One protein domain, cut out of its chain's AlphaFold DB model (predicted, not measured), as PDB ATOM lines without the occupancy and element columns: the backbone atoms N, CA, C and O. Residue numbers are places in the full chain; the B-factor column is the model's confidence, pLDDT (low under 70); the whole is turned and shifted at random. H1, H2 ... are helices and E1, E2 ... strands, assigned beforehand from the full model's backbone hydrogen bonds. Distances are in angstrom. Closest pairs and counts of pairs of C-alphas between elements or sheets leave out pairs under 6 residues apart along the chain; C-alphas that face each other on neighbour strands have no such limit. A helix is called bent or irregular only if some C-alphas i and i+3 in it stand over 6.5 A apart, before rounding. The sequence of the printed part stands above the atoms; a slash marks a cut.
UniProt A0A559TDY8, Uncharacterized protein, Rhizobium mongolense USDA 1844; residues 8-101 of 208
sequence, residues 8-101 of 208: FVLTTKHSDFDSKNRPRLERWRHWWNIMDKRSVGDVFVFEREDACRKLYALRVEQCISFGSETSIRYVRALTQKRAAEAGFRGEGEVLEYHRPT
ATOM      1  N   PHE A   8     -24.944  29.567 -27.239       77.75
ATOM      2  CA  PHE A   8     -25.174  28.567 -26.210       77.75
ATOM      3  C   PHE A   8     -24.842  29.168 -24.855       77.75
ATOM      4  O   PHE A   8     -23.786  29.777 -24.683       77.75
ATOM      5  N   VAL A   9     -25.760  29.046 -23.910       80.94
ATOM      6  CA  VAL A   9     -25.683  29.730 -22.625       80.94
ATOM      7  C   VAL A   9     -25.746  28.709 -21.509       80.94
ATOM      8  O   VAL A   9     -26.648  27.875 -21.468       80.94
ATOM      9  N   LEU A  10     -24.786  28.794 -20.597       83.62
ATOM     10  CA  LEU A  10     -24.774  28.033 -19.362       83.62
ATOM     11  C   LEU A  10     -25.058  28.984 -18.209       83.62
ATOM     12  O   LEU A  10     -24.261  29.886 -17.959       83.62
ATOM     13  N   THR A  11     -26.155  28.762 -17.498       83.38
ATOM     14  CA  THR A  11     -26.491  29.524 -16.293       83.38
ATOM     15  C   THR A  11     -26.357  28.625 -15.075       83.38
ATOM     16  O   THR A  11     -27.009  27.584 -15.019       83.38
ATOM     17  N   THR A  12     -25.569  29.042 -14.090       84.12
ATOM     18  CA  THR A  12     -25.516  28.437 -12.755       84.12
ATOM     19  C   THR A  12     -26.199  29.378 -11.766       84.12
ATOM     20  O   THR A  12     -25.966  30.584 -11.787       84.12
ATOM     21  N   LYS A  13     -27.083  28.860 -10.912       80.50
ATOM     22  CA  LYS A  13     -27.706  29.619  -9.812       80.50
ATOM     23  C   LYS A  13     -27.532  28.837  -8.526       80.50
ATOM     24  O   LYS A  13     -27.983  27.697  -8.476       80.50
ATOM     25  N   HIS A  14     -26.886  29.434  -7.536       77.19
ATOM     26  CA  HIS A  14     -26.628  28.804  -6.242       77.19
ATOM     27  C   HIS A  14     -27.893  28.766  -5.372       77.19
ATOM     28  O   HIS A  14     -28.873  29.450  -5.668       77.19
ATOM     29  N   SER A  15     -27.858  27.985  -4.289       68.00
ATOM     30  CA  SER A  15     -28.964  27.830  -3.325       68.00
ATOM     31  C   SER A  15     -29.480  29.163  -2.771       68.00
ATOM     32  O   SER A  15     -30.671  29.323  -2.529       68.00
ATOM     33  N   ASP A  16     -28.591  30.149  -2.638       65.44
ATOM     34  CA  ASP A  16     -28.894  31.490  -2.132       65.44
ATOM     35  C   ASP A  16     -29.616  32.403  -3.144       65.44
ATOM     36  O   ASP A  16     -29.891  33.566  -2.844       65.44
ATOM     37  N   PHE A  17     -29.888  31.927  -4.362       67.19
ATOM     38  CA  PHE A  17     -30.568  32.719  -5.382       67.19
ATOM     39  C   PHE A  17     -32.053  32.908  -5.038       67.19
ATOM     40  O   PHE A  17     -32.865  31.995  -5.201       67.19
ATOM     41  N   ASP A  18     -32.437  34.130  -4.661       68.31
ATOM     42  CA  ASP A  18     -33.841  34.525  -4.531       68.31
ATOM     43  C   ASP A  18     -34.290  35.372  -5.731       68.31
ATOM     44  O   ASP A  18     -33.848  36.500  -5.946       68.31
ATOM     45  N   SER A  19     -35.241  34.834  -6.497       66.19
ATOM     46  CA  SER A  19     -35.882  35.534  -7.619       66.19
ATOM     47  C   SER A  19     -36.644  36.810  -7.228       66.19
ATOM     48  O   SER A  19     -36.958  37.610  -8.109       66.19
ATOM     49  N   LYS A  20     -36.964  37.001  -5.939       73.50
ATOM     50  CA  LYS A  20     -37.628  38.204  -5.413       73.50
ATOM     51  C   LYS A  20     -36.658  39.356  -5.182       73.50
ATOM     52  O   LYS A  20     -37.078  40.516  -5.198       73.50
ATOM     53  N   ASN A  21     -35.376  39.054  -4.987       73.50
ATOM     54  CA  ASN A  21     -34.347  40.080  -4.968       73.50
ATOM     55  C   ASN A  21     -34.183  40.638  -6.390       73.50
ATOM     56  O   ASN A  21     -34.679  40.072  -7.364       73.50
ATOM     57  N   ARG A  22     -33.521  41.791  -6.538       77.06
ATOM     58  CA  ARG A  22     -33.197  42.366  -7.858       77.06
ATOM     59  C   ARG A  22     -31.728  42.084  -8.195       77.06
ATOM     60  O   ARG A  22     -30.937  43.034  -8.167       77.06
ATOM     61  N   PRO A  23     -31.339  40.819  -8.466       80.88
ATOM     62  CA  PRO A  23     -29.959  40.500  -8.763       80.88
ATOM     63  C   PRO A  23     -29.504  41.219 -10.028       80.88
ATOM     64  O   PRO A  23     -30.286  41.466 -10.951       80.88
ATOM     65  N   ARG A  24     -28.226  41.580 -10.057       84.12
ATOM     66  CA  ARG A  24     -27.597  42.281 -11.177       84.12
ATOM     67  C   ARG A  24     -26.668  41.338 -11.917       84.12
ATOM     68  O   ARG A  24     -26.081  40.447 -11.316       84.12
ATOM     69  N   LEU A  25     -26.524  41.559 -13.217       84.44
ATOM     70  CA  LEU A  25     -25.491  40.908 -14.009       84.44
ATOM     71  C   LEU A  25     -24.267  41.809 -14.070       84.44
ATOM     72  O   LEU A  25     -24.335  42.910 -14.615       84.44
ATOM     73  N   GLU A  26     -23.150  41.327 -13.542       86.12
ATOM     74  CA  GLU A  26     -21.873  42.032 -13.575       86.12
ATOM     75  C   GLU A  26     -20.862  41.226 -14.380       86.12
ATOM     76  O   GLU A  26     -20.710  40.020 -14.194       86.12
ATOM     77  N   ARG A  27     -20.174  41.870 -15.325       83.75
ATOM     78  CA  ARG A  27     -19.200  41.178 -16.170       83.75
ATOM     79  C   ARG A  27     -17.907  40.950 -15.394       83.75
ATOM     80  O   ARG A  27     -17.282  41.910 -14.952       83.75
ATOM     81  N   TRP A  28     -17.461  39.699 -15.316       79.12
ATOM     82  CA  TRP A  28     -16.189  39.322 -14.712       79.12
ATOM     83  C   TRP A  28     -15.320  38.571 -15.716       79.12
ATOM     84  O   TRP A  28     -15.581  37.422 -16.075       79.12
ATOM     85  N   ARG A  29     -14.259  39.235 -16.187       85.62
ATOM     86  CA  ARG A  29     -13.363  38.718 -17.235       85.62
ATOM     87  C   ARG A  29     -14.152  38.231 -18.467       85.62
ATOM     88  O   ARG A  29     -14.641  39.048 -19.253       85.62
ATOM     89  N   HIS A  30     -14.269  36.912 -18.633       79.69
ATOM     90  CA  HIS A  30     -14.858  36.247 -19.798       79.69
ATOM     91  C   HIS A  30     -16.285  35.723 -19.567       79.69
ATOM     92  O   HIS A  30     -16.878  35.190 -20.500       79.69
ATOM     93  N   TRP A  31     -16.853  35.881 -18.369       84.50
ATOM     94  CA  TRP A  31     -18.223  35.466 -18.051       84.50
ATOM     95  C   TRP A  31     -18.970  36.555 -17.268       84.50
ATOM     96  O   TRP A  31     -18.444  37.648 -17.040       84.50
ATOM     97  N   TRP A  32     -20.224  36.289 -16.911       86.62
ATOM     98  CA  TRP A  32     -21.057  37.198 -16.127       86.62
ATOM     99  C   TRP A  32     -21.391  36.577 -14.778       86.62
ATOM    100  O   TRP A  32     -21.789  35.420 -14.733       86.62
ATOM    101  N   ASN A  33     -21.280  37.347 -13.703       87.19
ATOM    102  CA  ASN A  33     -21.738  36.959 -12.375       87.19
ATOM    103  C   ASN A  33     -23.167  37.460 -12.159       87.19
ATOM    104  O   ASN A  33     -23.511  38.582 -12.543       87.19
ATOM    105  N   ILE A  34     -23.982  36.645 -11.501       84.94
ATOM    106  CA  ILE A  34     -25.279  37.024 -10.957       84.94
ATOM    107  C   ILE A  34     -25.040  37.484  -9.518       84.94
ATOM    108  O   ILE A  34     -24.645  36.687  -8.674       84.94
ATOM    109  N   MET A  35     -25.271  38.761  -9.233       83.88
ATOM    110  CA  MET A  35     -24.928  39.392  -7.959       83.88
ATOM    111  C   MET A  35     -26.177  39.760  -7.158       83.88
ATOM    112  O   MET A  35     -27.033  40.491  -7.654       83.88
ATOM    113  N   ASP A  36     -26.236  39.324  -5.900       81.25
ATOM    114  CA  ASP A  36     -27.207  39.754  -4.887       81.25
ATOM    115  C   ASP A  36     -26.530  39.866  -3.513       81.25
ATOM    116  O   ASP A  36     -26.364  38.872  -2.807       81.25
ATOM    117  N   LYS A  37     -26.052  41.071  -3.164       80.69
ATOM    118  CA  LYS A  37     -25.113  41.375  -2.053       80.69
ATOM    119  C   LYS A  37     -23.765  40.616  -2.106       80.69
ATOM    120  O   LYS A  37     -22.761  41.153  -1.653       80.69
ATOM    121  N   ARG A  38     -23.736  39.416  -2.688       79.44
ATOM    122  CA  ARG A  38     -22.632  38.494  -2.984       79.44
ATOM    123  C   ARG A  38     -22.897  37.808  -4.335       79.44
ATOM    124  O   ARG A  38     -23.988  37.948  -4.887       79.44
ATOM    125  N   SER A  39     -21.921  37.079  -4.877       81.62
ATOM    126  CA  SER A  39     -22.155  36.266  -6.082       81.62
ATOM    127  C   SER A  39     -23.096  35.103  -5.758       81.62
ATOM    128  O   SER A  39     -22.851  34.362  -4.809       81.62
ATOM    129  N   VAL A  40     -24.175  34.962  -6.527       83.06
ATOM    130  CA  VAL A  40     -25.221  33.932  -6.376       83.06
ATOM    131  C   VAL A  40     -25.401  33.087  -7.646       83.06
ATOM    132  O   VAL A  40     -26.329  32.282  -7.740       83.06
ATOM    133  N   GLY A  41     -24.514  33.240  -8.630       84.62
ATOM    134  CA  GLY A  41     -24.505  32.420  -9.837       84.62
ATOM    135  C   GLY A  41     -23.627  32.989 -10.945       84.62
ATOM    136  O   GLY A  41     -23.112  34.098 -10.827       84.62
ATOM    137  N   ASP A  42     -23.517  32.258 -12.049       87.50
ATOM    138  CA  ASP A  42     -22.738  32.646 -13.222       87.50
ATOM    139  C   ASP A  42     -23.549  32.459 -14.512       87.50
ATOM    140  O   ASP A  42     -24.443  31.614 -14.604       87.50
ATOM    141  N   VAL A  43     -23.193  33.211 -15.552       86.69
ATOM    142  CA  VAL A  43     -23.666  33.018 -16.923       86.69
ATOM    143  C   VAL A  43     -22.480  32.997 -17.883       86.69
ATOM    144  O   VAL A  43     -21.744  33.980 -18.018       86.69
ATOM    145  N   PHE A  44     -22.324  31.883 -18.593       86.56
ATOM    146  CA  PHE A  44     -21.327  31.694 -19.645       86.56
ATOM    147  C   PHE A  44     -22.011  31.675 -21.004       86.56
ATOM    148  O   PHE A  44     -23.066  31.066 -21.157       86.56
ATOM    149  N   VAL A  45     -21.404  32.325 -21.994       84.06
ATOM    150  CA  VAL A  45     -21.937  32.409 -23.356       84.06
ATOM    151  C   VAL A  45     -20.894  31.873 -24.325       84.06
ATOM    152  O   VAL A  45     -19.740  32.292 -24.289       84.06
ATOM    153  N   PHE A  46     -21.318  30.975 -25.205       83.50
ATOM    154  CA  PHE A  46     -20.480  30.311 -26.191       83.50
ATOM    155  C   PHE A  46     -21.077  30.450 -27.586       83.50
ATOM    156  O   PHE A  46     -22.292  30.401 -27.770       83.50
ATOM    157  N   GLU A  47     -20.210  30.556 -28.587       80.00
ATOM    158  CA  GLU A  47     -20.586  30.472 -30.007       80.00
ATOM    159  C   GLU A  47     -20.610  29.021 -30.509       80.00
ATOM    160  O   GLU A  47     -21.143  28.728 -31.575       80.00
ATOM    161  N   ARG A  48     -20.036  28.099 -29.726       81.50
ATOM    162  CA  ARG A  48     -19.930  26.675 -30.034       81.50
ATOM    163  C   ARG A  48     -20.640  25.822 -28.987       81.50
ATOM    164  O   ARG A  48     -20.351  25.928 -27.795       81.50
ATOM    165  N   GLU A  49     -21.505  24.930 -29.456       82.19
ATOM    166  CA  GLU A  49     -22.238  23.962 -28.631       82.19
ATOM    167  C   GLU A  49     -21.301  23.065 -27.820       82.19
ATOM    168  O   GLU A  49     -21.472  22.904 -26.616       82.19
ATOM    169  N   ASP A  50     -20.284  22.498 -28.468       84.69
ATOM    170  CA  ASP A  50     -19.393  21.515 -27.855       84.69
ATOM    171  C   ASP A  50     -18.581  22.104 -26.693       84.69
ATOM    172  O   ASP A  50     -18.380  21.443 -25.675       84.69
ATOM    173  N   ALA A  51     -18.172  23.370 -26.804       83.06
ATOM    174  CA  ALA A  51     -17.528  24.098 -25.716       83.06
ATOM    175  C   ALA A  51     -18.487  24.316 -24.533       83.06
ATOM    176  O   ALA A  51     -18.109  24.084 -23.382       83.06
ATOM    177  N   CYS A  52     -19.740  24.694 -24.811       83.69
ATOM    178  CA  CYS A  52     -20.753  24.870 -23.774       83.69
ATOM    179  C   CYS A  52     -21.093  23.546 -23.076       83.69
ATOM    180  O   CYS A  52     -21.207  23.516 -21.853       83.69
ATOM    181  N   ARG A  53     -21.196  22.441 -23.828       82.38
ATOM    182  CA  ARG A  53     -21.448  21.099 -23.281       82.38
ATOM    183  C   ARG A  53     -20.310  20.603 -22.395       82.38
ATOM    184  O   ARG A  53     -20.579  20.047 -21.336       82.38
ATOM    185  N   LYS A  54     -19.050  20.848 -22.773       85.38
ATOM    186  CA  LYS A  54     -17.893  20.526 -21.917       85.38
ATOM    187  C   LYS A  54     -17.952  21.267 -20.583       85.38
ATOM    188  O   LYS A  54     -17.732  20.651 -19.544       85.38
ATOM    189  N   LEU A  55     -18.287  22.561 -20.595       84.81
ATOM    190  CA  LEU A  55     -18.438  23.311 -19.347       84.81
ATOM    191  C   LEU A  55     -19.673  22.862 -18.554       84.81
ATOM    192  O   LEU A  55     -19.592  22.784 -17.334       84.81
ATOM    193  N   TYR A  56     -20.789  22.539 -19.214       84.00
ATOM    194  CA  TYR A  56     -21.977  21.988 -18.555       84.00
ATOM    195  C   TYR A  56     -21.637  20.701 -17.795       84.00
ATOM    196  O   TYR A  56     -21.888  20.633 -16.597       84.00
ATOM    197  N   ALA A  57     -20.981  19.739 -18.453       82.00
ATOM    198  CA  ALA A  57     -20.546  18.490 -17.830       82.00
ATOM    199  C   ALA A  57     -19.623  18.741 -16.626       82.00
ATOM    200  O   ALA A  57     -19.867  18.202 -15.553       82.00
ATOM    201  N   LEU A  58     -18.638  19.637 -16.769       83.12
ATOM    202  CA  LEU A  58     -17.753  20.025 -15.667       83.12
ATOM    203  C   LEU A  58     -18.519  20.677 -14.504       83.12
ATOM    204  O   LEU A  58     -18.226  20.407 -13.345       83.12
ATOM    205  N   ARG A  59     -19.496  21.550 -14.778       83.00
ATOM    206  CA  ARG A  59     -20.294  22.201 -13.725       83.00
ATOM    207  C   ARG A  59     -21.216  21.216 -13.019       83.00
ATOM    208  O   ARG A  59     -21.374  21.335 -11.808       83.00
ATOM    209  N   VAL A  60     -21.791  20.260 -13.746       79.06
ATOM    210  CA  VAL A  60     -22.565  19.160 -13.159       79.06
ATOM    211  C   VAL A  60     -21.658  18.304 -12.278       79.06
ATOM    212  O   VAL A  60     -21.987  18.099 -11.117       79.06
ATOM    213  N   GLU A  61     -20.477  17.907 -12.757       74.88
ATOM    214  CA  GLU A  61     -19.476  17.171 -11.968       74.88
ATOM    215  C   GLU A  61     -19.038  17.940 -10.712       74.88
ATOM    216  O   GLU A  61     -18.918  17.359  -9.635       74.88
ATOM    217  N   GLN A  62     -18.858  19.260 -10.805       70.50
ATOM    218  CA  GLN A  62     -18.569  20.107  -9.645       70.50
ATOM    219  C   GLN A  62     -19.759  20.181  -8.680       70.50
ATOM    220  O   GLN A  62     -19.563  20.097  -7.474       70.50
ATOM    221  N   CYS A  63     -20.997  20.301  -9.171       68.00
ATOM    222  CA  CYS A  63     -22.177  20.263  -8.299       68.00
ATOM    223  C   CYS A  63     -22.320  18.911  -7.592       68.00
ATOM    224  O   CYS A  63     -22.656  18.887  -6.412       68.00
ATOM    225  N   ILE A  64     -21.988  17.820  -8.289       59.16
ATOM    226  CA  ILE A  64     -21.894  16.455  -7.754       59.16
ATOM    227  C   ILE A  64     -20.799  16.364  -6.687       59.16
ATOM    228  O   ILE A  64     -21.016  15.779  -5.635       59.16
ATOM    229  N   SER A  65     -19.642  16.976  -6.927       53.28
ATOM    230  CA  SER A  65     -18.489  16.912  -6.023       53.28
ATOM    231  C   SER A  65     -18.652  17.780  -4.767       53.28
ATOM    232  O   SER A  65     -18.041  17.489  -3.746       53.28
ATOM    233  N   PHE A  66     -19.459  18.845  -4.825       50.72
ATOM    234  CA  PHE A  66     -19.612  19.818  -3.732       50.72
ATOM    235  C   PHE A  66     -21.022  19.865  -3.119       50.72
ATOM    236  O   PHE A  66     -21.294  20.760  -2.321       50.72
ATOM    237  N   GLY A  67     -21.919  18.944  -3.497       51.47
ATOM    238  CA  GLY A  67     -23.241  18.776  -2.879       51.47
ATOM    239  C   GLY A  67     -24.087  20.046  -2.837       51.47
ATOM    240  O   GLY A  67     -24.635  20.420  -1.802       51.47
ATOM    241  N   SER A  68     -24.154  20.758  -3.959       58.34
ATOM    242  CA  SER A  68     -24.843  22.045  -4.033       58.34
ATOM    243  C   SER A  68     -26.240  21.895  -4.630       58.34
ATOM    244  O   SER A  68     -26.376  21.306  -5.698       58.34
ATOM    245  N   GLU A  69     -27.255  22.563  -4.064       58.84
ATOM    246  CA  GLU A  69     -28.570  22.774  -4.716       58.84
ATOM    247  C   GLU A  69     -28.489  23.712  -5.944       58.84
ATOM    248  O   GLU A  69     -29.478  24.318  -6.373       58.84
ATOM    249  N   THR A  70     -27.289  23.883  -6.504       67.19
ATOM    250  CA  THR A  70     -27.046  24.740  -7.652       67.19
ATOM    251  C   THR A  70     -27.823  24.212  -8.845       67.19
ATOM    252  O   THR A  70     -27.655  23.079  -9.290       67.19
ATOM    253  N   SER A  71     -28.661  25.076  -9.402       72.12
ATOM    254  CA  SER A  71     -29.379  24.775 -10.628       72.12
ATOM    255  C   SER A  71     -28.517  25.170 -11.828       72.12
ATOM    256  O   SER A  71     -28.030  26.303 -11.895       72.12
ATOM    257  N   ILE A  72     -28.330  24.247 -12.771       76.12
ATOM    258  CA  ILE A  72     -27.551  24.448 -13.993       76.12
ATOM    259  C   ILE A  72     -28.486  24.336 -15.192       76.12
ATOM    260  O   ILE A  72     -29.152  23.318 -15.377       76.12
ATOM    261  N   ARG A  73     -28.523  25.372 -16.031       77.00
ATOM    262  CA  ARG A  73     -29.323  25.404 -17.261       77.00
ATOM    263  C   ARG A  73     -28.432  25.535 -18.478       77.00
ATOM    264  O   ARG A  73     -27.602  26.438 -18.523       77.00
ATOM    265  N   TYR A  74     -28.674  24.687 -19.468       72.81
ATOM    266  CA  TYR A  74     -28.114  24.796 -20.806       72.81
ATOM    267  C   TYR A  74     -29.194  25.324 -21.754       72.81
ATOM    268  O   TYR A  74     -30.239  24.696 -21.928       72.81
ATOM    269  N   VAL A  75     -28.972  26.509 -22.317       72.12
ATOM    270  CA  VAL A  75     -29.970  27.257 -23.092       72.12
ATOM    271  C   VAL A  75     -29.419  27.607 -24.469       72.12
ATOM    272  O   VAL A  75     -28.272  28.034 -24.595       72.12
ATOM    273  N   ARG A  76     -30.250  27.491 -25.508       65.19
ATOM    274  CA  ARG A  76     -29.947  28.006 -26.851       65.19
ATOM    275  C   ARG A  76     -30.637  29.353 -27.077       65.19
ATOM    276  O   ARG A  76     -31.839  29.486 -26.854       65.19
ATOM    277  N   ALA A  77     -29.888  30.346 -27.558       64.44
ATOM    278  CA  ALA A  77     -30.384  31.688 -27.863       64.44
ATOM    279  C   ALA A  77     -30.093  32.087 -29.323       64.44
ATOM    280  O   ALA A  77     -28.986  31.908 -29.827       64.44
ATOM    281  N   LEU A  78     -31.095  32.654 -30.004       59.91
ATOM    282  CA  LEU A  78     -31.045  32.983 -31.440       59.91
ATOM    283  C   LEU A  78     -30.565  34.412 -31.757       59.91
ATOM    284  O   LEU A  78     -30.375  34.741 -32.925       59.91
ATOM    285  N   THR A  79     -30.383  35.283 -30.757       58.16
ATOM    286  CA  THR A  79     -29.970  36.680 -30.986       58.16
ATOM    287  C   THR A  79     -28.761  37.085 -30.147       58.16
ATOM    288  O   THR A  79     -28.651  36.744 -28.969       58.16
ATOM    289  N   GLN A  80     -27.869  37.874 -30.761       48.84
ATOM    290  CA  GLN A  80     -26.633  38.386 -30.156       48.84
ATOM    291  C   GLN A  80     -26.885  39.365 -29.003       48.84
ATOM    292  O   GLN A  80     -26.061  39.477 -28.099       48.84
ATOM    293  N   LYS A  81     -28.005  40.102 -29.013       49.25
ATOM    294  CA  LYS A  81     -28.089  41.332 -28.215       49.25
ATOM    295  C   LYS A  81     -28.015  41.079 -26.709       49.25
ATOM    296  O   LYS A  81     -27.546  41.966 -26.008       49.25
ATOM    297  N   ARG A  82     -28.444  39.916 -26.201       55.31
ATOM    298  CA  ARG A  82     -28.615  39.707 -24.752       55.31
ATOM    299  C   ARG A  82     -28.495  38.243 -24.300       55.31
ATOM    300  O   ARG A  82     -29.190  37.861 -23.377       55.31
ATOM    301  N   ALA A  83     -27.634  37.413 -24.894       63.25
ATOM    302  CA  ALA A  83     -27.525  35.985 -24.528       63.25
ATOM    303  C   ALA A  83     -27.289  35.745 -23.016       63.25
ATOM    304  O   ALA A  83     -27.916  34.869 -22.424       63.25
ATOM    305  N   ALA A  84     -26.474  36.583 -22.361       63.72
ATOM    306  CA  ALA A  84     -26.282  36.519 -20.909       63.72
ATOM    307  C   ALA A  84     -27.529  36.960 -20.115       63.72
ATOM    308  O   ALA A  84     -27.901  36.317 -19.136       63.72
ATOM    309  N   GLU A  85     -28.220  38.020 -20.549       70.69
ATOM    310  CA  GLU A  85     -29.460  38.455 -19.893       70.69
ATOM    311  C   GLU A  85     -30.623  37.485 -20.136       70.69
ATOM    312  O   GLU A  85     -31.444  37.292 -19.247       70.69
ATOM    313  N   ALA A  86     -30.681  36.849 -21.307       68.94
ATOM    314  CA  ALA A  86     -31.646  35.808 -21.636       68.94
ATOM    315  C   ALA A  86     -31.417  34.578 -20.745       68.94
ATOM    316  O   ALA A  86     -32.342  34.133 -20.071       68.94
ATOM    317  N   GLY A  87     -30.167  34.114 -20.619       66.94
ATOM    318  CA  GLY A  87     -29.802  33.049 -19.678       66.94
ATOM    319  C   GLY A  87     -30.113  33.387 -18.217       66.94
ATOM    320  O   GLY A  87     -30.560  32.519 -17.464       66.94
ATOM    321  N   PHE A  88     -29.940  34.647 -17.815       71.75
ATOM    322  CA  PHE A  88     -30.291  35.141 -16.481       71.75
ATOM    323  C   PHE A  88     -31.806  35.149 -16.226       71.75
ATOM    324  O   PHE A  88     -32.261  34.605 -15.210       71.75
ATOM    325  N   ARG A  89     -32.586  35.701 -17.170       71.12
ATOM    326  CA  ARG A  89     -34.058  35.738 -17.132       71.12
ATOM    327  C   ARG A  89     -34.698  34.360 -17.343       71.12
ATOM    328  O   ARG A  89     -35.860  34.179 -17.000       71.12
ATOM    329  N   GLY A  90     -33.938  33.374 -17.826       63.59
ATOM    330  CA  GLY A  90     -34.449  32.046 -18.172       63.59
ATOM    331  C   GLY A  90     -35.224  32.030 -19.491       63.59
ATOM    332  O   GLY A  90     -36.095  31.189 -19.672       63.59
ATOM    333  N   GLU A  91     -34.928  32.974 -20.380       67.31
ATOM    334  CA  GLU A  91     -35.486  33.079 -21.726       67.31
ATOM    335  C   GLU A  91     -34.640  32.248 -22.704       67.31
ATOM    336  O   GLU A  91     -33.410  32.315 -22.676       67.31
ATOM    337  N   GLY A  92     -35.292  31.496 -23.594       64.25
ATOM    338  CA  GLY A  92     -34.648  30.620 -24.580       64.25
ATOM    339  C   GLY A  92     -35.113  29.167 -24.468       64.25
ATOM    340  O   GLY A  92     -35.891  28.817 -23.582       64.25
ATOM    341  N   GLU A  93     -34.654  28.322 -25.386       69.38
ATOM    342  CA  GLU A  93     -34.943  26.886 -25.342       69.38
ATOM    343  C   GLU A  93     -34.027  26.228 -24.304       69.38
ATOM    344  O   GLU A  93     -32.805  26.237 -24.465       69.38
ATOM    345  N   VAL A  94     -34.612  25.689 -23.229       73.50
ATOM    346  CA  VAL A  94     -33.878  24.893 -22.239       73.50
ATOM    347  C   VAL A  94     -33.625  23.521 -22.843       73.50
ATOM    348  O   VAL A  94     -34.546  22.729 -23.005       73.50
ATOM    349  N   LEU A  95     -32.367  23.260 -23.173       72.56
ATOM    350  CA  LEU A  95     -31.932  21.984 -23.728       72.56
ATOM    351  C   LEU A  95     -31.659  20.963 -22.622       72.56
ATOM    352  O   LEU A  95     -31.895  19.775 -22.810       72.56
ATOM    353  N   GLU A  96     -31.170  21.427 -21.469       75.25
ATOM    354  CA  GLU A  96     -30.888  20.571 -20.317       75.25
ATOM    355  C   GLU A  96     -30.984  21.362 -19.008       75.25
ATOM    356  O   GLU A  96     -30.603  22.538 -18.941       75.25
ATOM    357  N   TYR A  97     -31.496  20.717 -17.959       77.44
ATOM    358  CA  TYR A  97     -31.659  21.314 -16.638       77.44
ATOM    359  C   TYR A  97     -31.280  20.318 -15.549       77.44
ATOM    360  O   TYR A  97     -31.935  19.293 -15.388       77.44
ATOM    361  N   HIS A  98     -30.240  20.650 -14.788       76.62
ATOM    362  CA  HIS A  98     -29.820  19.880 -13.625       76.62
ATOM    363  C   HIS A  98     -30.125  20.679 -12.360       76.62
ATOM    364  O   HIS A  98     -29.698  21.829 -12.230       76.62
ATOM    365  N   ARG A  99     -30.884  20.083 -11.442       76.50
ATOM    366  CA  ARG A  99     -31.149  20.614 -10.104       76.50
ATOM    367  C   ARG A  99     -31.278  19.419  -9.157       76.50
ATOM    368  O   ARG A  99     -32.338  18.796  -9.186       76.50
ATOM    369  N   PRO A 100     -30.240  19.091  -8.375       68.81
ATOM    370  CA  PRO A 100     -30.339  17.993  -7.427       68.81
ATOM    371  C   PRO A 100     -31.387  18.322  -6.357       68.81
ATOM    372  O   PRO A 100     -31.571  19.494  -6.000       68.81
ATOM    373  N   THR A 101     -32.096  17.310  -5.857       72.44
ATOM    374  CA  THR A 101     -32.903  17.462  -4.637       72.44
ATOM    375  C   THR A 101     -31.997  17.648  -3.419       72.44
ATOM    376  O   THR A 101     -30.787  17.436  -3.490       72.44
TER     377      THR A 101
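What this domain is: This is residues 8 to 101 of the 208 residues of an uncharacterized protein of Rhizobium mongolense USDA 1844 (UniProt A0A559TDY8). What does this domain look like? A single strongly twisted sheet of six strands curls round the short helix H2 on one face, and the long helix H1 covers E1 and E5 on the other. What is it built of? The printed part has 94 residues, with two named helices and six named strands in the order E1 E2 E3 E4 H1 E5 H2 E6; the class is mixed, helices and strands, and the sheet runs E2 E3 E4 E1 E5 E6, antiparallel throughout. How large is it? It is compact, with a radius of gyration of the C-alphas of 12.4 A, and rounded, spanning 29 by 28 by 24 A.

How they stand to each other: How do the strands pair? The inner strand E1, residues 8 to 13, is antiparallel to E4, residues 38 to 46, with N 10 and O 44 at 2.9 A, and to E5, residues 71 to 77, with N 11 and O 73 at 2.9 A. E3, residues 31 to 36, forms hairpins with E4, where N 34 and O 41 are 2.8 A apart, and with the edge strand E2, residues 24 to 28, where N 26 and O 33 are 2.9 A apart. The other edge strand is E6, residues 93 to 98, antiparallel to E5, with N 74 and O 96 at 2.9 A. Which patterns do they make? E2 E3 E4 are a meander, each strand the antiparallel neighbour of the one before, and with E1, antiparallel neighbour of E4, they make a Greek key. Where is the long helix? H1, residues 49 to 66, is on the sheet at a height of 8.9 A, over E1 and E5, along the strands at 6 degrees to E1 on the local plane; its closest C-alphas to E5 are those of Tyr 56 and Tyr 74, 7.1 A apart. E4, H1 and E5 form a split strand-helix-strand unit, two strands running the same way with E1 between them, with a right-handed crossover. And the other helix? H2, residues 80 to 89, is on the opposite face, giving three layers, helices on both faces of a sheet; its closest C-alphas to E4 are those of Ala 84 and Val 43, 5.9 A apart. Every O i to N i+4 pair is within hydrogen-bond range in H1, and 4 of 6 in H2, which is irregular, with C-alphas 81 and 84 8.9 A apart.

Where its parts are: Where do the strands begin and end? E1 begins at C-alpha 8, (-25.174, 28.567, -26.210), and E6 ends at C-alpha 98, (-29.820, 19.880, -13.625). How long are the longer elements? From first to last C-alpha H1 is 25.4 A, E4 24.7 A and E5 18.6 A.

The domain as a whole: How far does it reach? The two C-alphas farthest apart, those of Ser 65 and Lys 81, are 34.4 A apart. Is it unbroken? The printed part has no cut, and the link from E1 to E2, with 10 residues, is short; the other links are tight. Where is confidence low? The mean pLDDT of the printed part is 74.6, and 29 residues are under 70, among them residues 63 to 70 and 76 to 84.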